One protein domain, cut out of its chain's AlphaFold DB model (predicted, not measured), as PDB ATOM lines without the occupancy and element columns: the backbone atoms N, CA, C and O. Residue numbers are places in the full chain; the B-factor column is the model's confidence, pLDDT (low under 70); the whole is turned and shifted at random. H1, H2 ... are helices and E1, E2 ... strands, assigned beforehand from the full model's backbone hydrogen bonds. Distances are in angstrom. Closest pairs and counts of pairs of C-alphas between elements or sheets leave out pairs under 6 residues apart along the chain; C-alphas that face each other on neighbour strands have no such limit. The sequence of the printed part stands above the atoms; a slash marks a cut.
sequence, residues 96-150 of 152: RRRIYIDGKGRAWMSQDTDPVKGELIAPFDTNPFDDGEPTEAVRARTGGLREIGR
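Overview. This is residues 96 to 150 of the 152 residues of an uncharacterized protein of Streptomyces rimosus subsp. rimosus (UniProt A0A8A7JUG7). A strongly twisted sheet of four antiparallel strands, in the order E3, E2, E1, E4, curls over one short helix, H1. The 55 printed residues include E1, E2, E3, H1 and E4 along the chain; E1 to E3 form a meander, each strand the antiparallel neighbour of the one before. The class is mixed, and the whole is compact, with a radius of gyration of the C-alphas of 10.2 A and spans of 26 by 21 by 19 A.

Along the chain. E2, residues 107 to 114, is 20.5 A long and bends by 55 degrees at residue 111. E3, residues 118 to 123, measures 16.8 A. E1, residues 97 to 102, measures 16.5 A from C-alpha 97 at (-29.281, 19.369, 31.546). H1, residues 135 to 142, measures 10.5 A. E4, residues 145 to 150, measures 14.3 A and ends at C-alpha 150, (-29.585, 17.321, 26.576).

Arrangement. Within hydrogen-bond range are N 111 and O 120 in the hairpin E2 and E3, 2.9 A, N 108 and O 100 in the hairpin E1 and E2, 2.8 A, and N 99 and O 149 between E1 and E4, 2.8 A. H1 is on the sheet at a height of 7.3 A; its closest C-alphas to E3 are Thr 135 and Leu 120, 5.7 A. Every O i to N i+4 pair in H1 is within hydrogen-bond range. E3 and E4 are apart.

Size, cuts and confidence. The printed part has no cut. The link E3 to H1 is long; residues 128 to 129 have pLDDT under 70.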
ATOM      1  N   ARG A  96     -34.118  19.385  31.255       85.94
ATOM      2  CA  ARG A  96     -32.966  18.547  30.905       85.94
ATOM      3  C   ARG A  96     -31.683  19.373  30.957       85.94
ATOM      4  O   ARG A  96     -31.623  20.483  30.429       85.94
ATOM      5  N   ARG A  97     -30.627  18.794  31.523       86.88
ATOM      6  CA  ARG A  97     -29.281  19.369  31.546       86.88
ATOM      7  C   ARG A  97     -28.723  19.435  30.135       86.88
ATOM      8  O   ARG A  97     -28.721  18.437  29.412       86.88
ATOM      9  N   ARG A  98     -28.236  20.606  29.733       89.44
ATOM     10  CA  ARG A  98     -27.601  20.820  28.427       89.44
ATOM     11  C   ARG A  98     -26.189  20.254  28.415       89.44
ATOM     12  O   ARG A  98     -25.471  20.331  29.407       89.44
ATOM     13  N   ILE A  99     -25.802  19.690  27.280       91.06
ATOM     14  CA  ILE A  99     -24.468  19.154  27.017       91.06
ATOM     15  C   ILE A  99     -23.835  20.029  25.951       91.06
ATOM     16  O   ILE A  99     -24.426  20.246  24.890       91.06
ATOM     17  N   TYR A 100     -22.622  20.479  26.217       92.00
ATOM     18  CA  TYR A 100     -21.863  21.369  25.365       92.00
ATOM     19  C   TYR A 100     -20.523  20.756  24.967       92.00
ATOM     20  O   TYR A 100     -19.953  19.968  25.715       92.00
ATOM     21  N   ILE A 101     -19.992  21.169  23.816       92.50
ATOM     22  CA  ILE A 101     -18.614  20.898  23.404       92.50
ATOM     23  C   ILE A 101     -17.914  22.205  23.028       92.50
ATOM     24  O   ILE A 101     -18.521  23.094  22.417       92.50
ATOM     25  N   ASP A 102     -16.647  22.339  23.408       91.50
ATOM     26  CA  ASP A 102     -15.808  23.453  22.973       91.50
ATOM     27  C   ASP A 102     -15.068  23.146  21.656       91.50
ATOM     28  O   ASP A 102     -15.066  22.021  21.153       91.50
ATOM     29  N   GLY A 103     -14.405  24.158  21.088       81.88
ATOM     30  CA  GLY A 103     -13.610  24.006  19.860       81.88
ATOM     31  C   GLY A 103     -12.372  23.105  19.996       81.88
ATOM     32  O   GLY A 103     -11.657  22.910  19.017       81.88
ATOM     33  N   LYS A 104     -12.095  22.575  21.192       86.06
ATOM     34  CA  LYS A 104     -10.990  21.658  21.500       86.06
ATOM     35  C   LYS A 104     -11.492  20.251  21.846       86.06
ATOM     36  O   LYS A 104     -10.695  19.422  22.277       86.06
ATOM     37  N   GLY A 105     -12.790  19.986  21.678       85.56
ATOM     38  CA  GLY A 105     -13.402  18.688  21.945       85.56
ATOM     39  C   GLY A 105     -13.694  18.408  23.421       85.56
ATOM     40  O   GLY A 105     -14.009  17.272  23.767       85.56
ATOM     41  N   ARG A 106     -13.598  19.402  24.312       90.56
ATOM     42  CA  ARG A 106     -13.919  19.222  25.735       90.56
ATOM     43  C   ARG A 106     -15.418  19.343  25.946       90.56
ATOM     44  O   ARG A 106     -16.032  20.306  25.480       90.56
ATOM     45  N   ALA A 107     -15.982  18.375  26.660       91.88
ATOM     46  CA  ALA A 107     -17.403  18.319  26.963       91.88
ATOM     47  C   ALA A 107     -17.725  19.006  28.297       91.88
ATOM     48  O   ALA A 107     -17.000  18.847  29.280       91.88
ATOM     49  N   TRP A 108     -18.847  19.718  28.324       93.12
ATOM     50  CA  TRP A 108     -19.362  20.434  29.489       93.12
ATOM     51  C   TRP A 108     -20.842  20.119  29.682       93.12
ATOM     52  O   TRP A 108     -21.555  19.868  28.711       93.12
ATOM     53  N   MET A 109     -21.318  20.150  30.919       91.88
ATOM     54  CA  MET A 109     -22.712  19.909  31.265       91.88
ATOM     55  C   MET A 109     -23.265  21.053  32.108       91.88
ATOM     56  O   MET A 109     -22.590  21.547  33.007       91.88
ATOM     57  N   SER A 110     -24.505  21.433  31.821       90.44
ATOM     58  CA  SER A 110     -25.330  22.297  32.662       90.44
ATOM     59  C   SER A 110     -25.512  21.691  34.050       90.44
ATOM     60  O   SER A 110     -25.903  20.525  34.170       90.44
ATOM     61  N   GLN A 111     -25.225  22.480  35.082       87.44
ATOM     62  CA  GLN A 111     -25.383  22.079  36.479       87.44
ATOM     63  C   GLN A 111     -26.533  22.833  37.137       87.44
ATOM     64  O   GLN A 111     -27.422  22.204  37.712       87.44
ATOM     65  N   ASP A 112     -26.522  24.162  37.017       84.38
ATOM     66  CA  ASP A 112     -27.480  25.044  37.676       84.38
ATOM     67  C   ASP A 112     -27.670  26.360  36.900       84.38
ATOM     68  O   ASP A 112     -26.988  26.638  35.910       84.38
ATOM     69  N   THR A 113     -28.619  27.184  37.334       84.44
ATOM     70  CA  THR A 113     -28.853  28.537  36.827       84.44
ATOM     71  C   THR A 113     -28.752  29.547  37.963       84.44
ATOM     72  O   THR A 113     -29.618  29.618  38.831       84.44
ATOM     73  N   ASP A 114     -27.723  30.391  37.914       85.06
ATOM     74  CA  ASP A 114     -27.573  31.523  38.822       85.06
ATOM     75  C   ASP A 114     -28.387  32.726  38.300       85.06
ATOM     76  O   ASP A 114     -28.315  33.058  37.111       85.06
ATOM     77  N   PRO A 115     -29.153  33.428  39.156       84.44
ATOM     78  CA  PRO A 115     -30.018  34.531  38.729       84.44
ATOM     79  C   PRO A 115     -29.263  35.762  38.199       84.44
ATOM     80  O   PRO A 115     -29.868  36.611  37.547       84.44
ATOM     81  N   VAL A 116     -27.963  35.883  38.477       86.38
ATOM     82  CA  VAL A 116     -27.102  36.991  38.043       86.38
ATOM     83  C   VAL A 116     -26.165  36.554  36.919       86.38
ATOM     84  O   VAL A 116     -25.980  37.287  35.949       86.38
ATOM     85  N   LYS A 117     -25.554  35.374  37.045       84.00
ATOM     86  CA  LYS A 117     -24.527  34.868  36.121       84.00
ATOM     87  C   LYS A 117     -25.096  34.006  34.992       84.00
ATOM     88  O   LYS A 117     -24.370  33.710  34.044       84.00
ATOM     89  N   GLY A 118     -26.371  33.634  35.073       86.81
ATOM     90  CA  GLY A 118     -27.025  32.748  34.120       86.81
ATOM     91  C   GLY A 118     -26.639  31.285  34.328       86.81
ATOM     92  O   GLY A 118     -26.321  30.857  35.436       86.81
ATOM     93  N   GLU A 119     -26.695  30.505  33.253       90.06
ATOM     94  CA  GLU A 119     -26.394  29.072  33.286       90.06
ATOM     95  C   GLU A 119     -24.940  28.800  33.699       90.06
ATOM     96  O   GLU A 119     -23.993  29.326  33.093       90.06
ATOM     97  N   LEU A 120     -24.781  27.930  34.696       91.81
ATOM     98  CA  LEU A 120     -23.509  27.418  35.182       91.81
ATOM     99  C   LEU A 120     -23.253  26.030  34.592       91.81
ATOM    100  O   LEU A 120     -24.116  25.147  34.622       91.81
ATOM    101  N   ILE A 121     -22.050  25.841  34.056       92.69
ATOM    102  CA  ILE A 121     -21.614  24.590  33.440       92.69
ATOM    103  C   ILE A 121     -20.337  24.082  34.096       92.69
ATOM    104  O   ILE A 121     -19.504  24.860  34.556       92.69
ATOM    105  N   ALA A 122     -20.149  22.769  34.082       92.19
ATOM    106  CA  ALA A 122     -18.925  22.132  34.546       92.19
ATOM    107  C   ALA A 122     -18.449  21.071  33.541       92.19
ATOM    108  O   ALA A 122     -19.273  20.524  32.798       92.19
ATOM    109  N   PRO A 123     -17.143  20.766  33.488       91.88
ATOM    110  CA  PRO A 123     -16.633  19.608  32.760       91.88
ATOM    111  C   PRO A 123     -17.330  18.289  33.153       91.88
ATOM    112  O   PRO A 123     -17.875  18.136  34.249       91.88
ATOM    113  N   PHE A 124     -17.326  17.298  32.262       83.56
ATOM    114  CA  PHE A 124     -17.937  15.987  32.554       83.56
ATOM    115  C   PHE A 124     -17.212  15.190  33.650       83.56
ATOM    116  O   PHE A 124     -17.810  14.321  34.275       83.56
ATOM    117  N   ASP A 125     -15.929  15.462  33.862       79.81
ATOM    118  CA  ASP A 125     -15.049  14.783  34.812       79.81
ATOM    119  C   ASP A 125     -14.943  15.500  36.170       79.81
ATOM    120  O   ASP A 125     -14.181  15.074  37.040       79.81
ATOM    121  N   THR A 126     -15.717  16.569  36.377       79.25
ATOM    122  CA  THR A 126     -15.738  17.322  37.641       79.25
ATOM    123  C   THR A 126     -16.670  16.727  38.694       79.25
ATOM    124  O   THR A 126     -17.588  15.956  38.411       79.25
ATOM    125  N   ASN A 127     -16.421  17.114  39.946       73.25
ATOM    126  CA  ASN A 127     -17.255  16.763  41.088       73.25
ATOM    127  C   ASN A 127     -18.714  17.221  40.848       73.25
ATOM    128  O   ASN A 127     -18.920  18.393  40.539       73.25
ATOM    129  N   PRO A 128     -19.731  16.356  41.031       64.81
ATOM    130  CA  PRO A 128     -21.142  16.728  40.870       64.81
ATOM    131  C   PRO A 128     -21.641  17.794  41.862       64.81
ATOM    132  O   PRO A 128     -22.753  18.285  41.700       64.81
ATOM    133  N   PHE A 129     -20.852  18.120  42.888       68.06
ATOM    134  CA  PHE A 129     -21.130  19.184  43.858       68.06
ATOM    135  C   PHE A 129     -20.371  20.486  43.573       68.06
ATOM    136  O   PHE A 129     -20.350  21.366  44.426       68.06
ATOM    137  N   ASP A 130     -19.680  20.582  42.437       73.88
ATOM    138  CA  ASP A 130     -19.077  21.836  41.999       73.88
ATOM    139  C   ASP A 130     -20.174  22.755  41.440       73.88
ATOM    140  O   ASP A 130     -20.976  22.328  40.606       73.88
ATOM    141  N   ASP A 131     -20.196  24.010  41.889       75.81
ATOM    142  CA  ASP A 131     -21.195  25.006  41.471       75.81
ATOM    143  C   ASP A 131     -21.060  25.343  39.969       75.81
ATOM    144  O   ASP A 131     -21.958  25.921  39.360       75.81
ATOM    145  N   GLY A 132     -19.940  24.952  39.353       87.50
ATOM    146  CA  GLY A 132     -19.638  25.196  37.950       87.50
ATOM    147  C   GLY A 132     -19.214  26.640  37.686       87.50
ATOM    148  O   GLY A 132     -19.037  27.463  38.585       87.50
ATOM    149  N   GLU A 133     -19.022  26.961  36.412       91.50
ATOM    150  CA  GLU A 133     -18.643  28.295  35.960       91.50
ATOM    151  C   GLU A 133     -19.633  28.850  34.926       91.50
ATOM    152  O   GLU A 133     -20.259  28.086  34.188       91.50
ATOM    153  N   PRO A 134     -19.805  30.186  34.846       93.12
ATOM    154  CA  PRO A 134     -20.760  30.786  33.922       93.12
ATOM    155  C   PRO A 134     -20.457  30.432  32.466       93.12
ATOM    156  O   PRO A 134     -19.331  30.605  31.992       93.12
ATOM    157  N   THR A 135     -21.491  30.025  31.733       91.88
ATOM    158  CA  THR A 135     -21.392  29.584  30.330       91.88
ATOM    159  C   THR A 135     -20.686  30.608  29.434       91.88
ATOM    160  O   THR A 135     -19.857  30.246  28.597       91.88
ATOM    161  N   GLU A 136     -20.959  31.902  29.630       90.88
ATOM    162  CA  GLU A 136     -20.318  32.983  28.868       90.88
ATOM    163  C   GLU A 136     -18.819  33.120  29.169       90.88
ATOM    164  O   GLU A 136     -18.025  33.381  28.263       90.88
ATOM    165  N   ALA A 137     -18.399  32.878  30.415       91.69
ATOM    166  CA  ALA A 137     -16.984  32.900  30.782       91.69
ATOM    167  C   ALA A 137     -16.222  31.750  30.106       91.69
ATOM    168  O   ALA A 137     -15.129  31.955  29.568       91.69
ATOM    169  N   VAL A 138     -16.826  30.556  30.062       92.06
ATOM    170  CA  VAL A 138     -16.263  29.409  29.337       92.06
ATOM    171  C   VAL A 138     -16.171  29.716  27.851       92.06
ATOM    172  O   VAL A 138     -15.091  29.599  27.276       92.06
ATOM    173  N   ARG A 139     -17.262  30.192  27.242       91.88
ATOM    174  CA  ARG A 139     -17.324  30.544  25.818       91.88
ATOM    175  C   ARG A 139     -16.245  31.557  25.427       91.88
ATOM    176  O   ARG A 139     -15.571  31.358  24.415       91.88
ATOM    177  N   ALA A 140     -16.057  32.607  26.227       90.25
ATOM    178  CA  ALA A 140     -15.031  33.620  25.993       90.25
ATOM    179  C   ALA A 140     -13.611  33.030  26.049       90.25
ATOM    180  O   ALA A 140     -12.763  33.370  25.224       90.25
ATOM    181  N   ARG A 141     -13.352  32.110  26.987       91.56
ATOM    182  CA  ARG A 141     -12.039  31.476  27.179       91.56
ATOM    183  C   ARG A 141     -11.726  30.395  26.142       91.56
ATOM    184  O   ARG A 141     -10.564  30.221  25.774       91.56
ATOM    185  N   THR A 142     -12.725  29.643  25.691       88.81
ATOM    186  CA  THR A 142     -12.543  28.529  24.747       88.81
ATOM    187  C   THR A 142     -12.636  28.958  23.284       88.81
ATOM    188  O   THR A 142     -12.307  28.165  22.402       88.81
ATOM    189  N   GLY A 143     -13.064  30.196  23.015       82.69
ATOM    190  CA  GLY A 143     -13.316  30.697  21.662       82.69
ATOM    191  C   GLY A 143     -14.621  30.176  21.053       82.69
ATOM    192  O   GLY A 143     -14.883  30.408  19.874       82.69
ATOM    193  N   GLY A 144     -15.442  29.469  21.835       86.38
ATOM    194  CA  GLY A 144     -16.729  28.950  21.398       86.38
ATOM    195  C   GLY A 144     -17.212  27.768  22.231       86.38
ATOM    196  O   GLY A 144     -16.425  26.949  22.709       86.38
ATOM    197  N   LEU A 145     -18.531  27.676  22.369       90.56
ATOM    198  CA  LEU A 145     -19.215  26.583  23.043       90.56
ATOM    199  C   LEU A 145     -20.495  26.258  22.266       90.56
ATOM    200  O   LEU A 145     -21.272  27.165  21.954       90.56
ATOM    201  N   ARG A 146     -20.699  24.985  21.916       88.81
ATOM    202  CA  ARG A 146     -21.859  24.531  21.135       88.81
ATOM    203  C   ARG A 146     -22.652  23.502  21.918       88.81
ATOM    204  O   ARG A 146     -22.079  22.524  22.380       88.81
ATOM    205  N   GLU A 147     -23.959  23.714  22.050       88.69
ATOM    206  CA  GLU A 147     -24.860  22.718  22.637       88.69
ATOM    207  C   GLU A 147     -24.975  21.527  21.675       88.69
ATOM    208  O   GLU A 147     -25.401  21.689  20.533       88.69
ATOM    209  N   ILE A 148     -24.603  20.331  22.127       86.94
ATOM    210  CA  ILE A 148     -24.651  19.095  21.332       86.94
ATOM    211  C   ILE A 148     -25.783  18.167  21.767       86.94
ATOM    212  O   ILE A 148     -26.276  17.376  20.969       86.94
ATOM    213  N   GLY A 149     -26.299  18.308  22.988       85.81
ATOM    214  CA  GLY A 149     -27.316  17.394  23.507       85.81
ATOM    215  C   GLY A 149     -27.979  17.898  24.778       85.81
ATOM    216  O   GLY A 149     -27.632  18.963  25.283       85.81
ATOM    217  N   ARG A 150     -28.950  17.128  25.270       88.38
ATOM    218  CA  ARG A 150     -29.585  17.321  26.576       88.38
ATOM    219  C   ARG A 150     -29.835  15.961  27.227       88.38
ATOM    220  O   ARG A 150     -30.141  15.009  26.510       88.38
TER     221      ARG A 150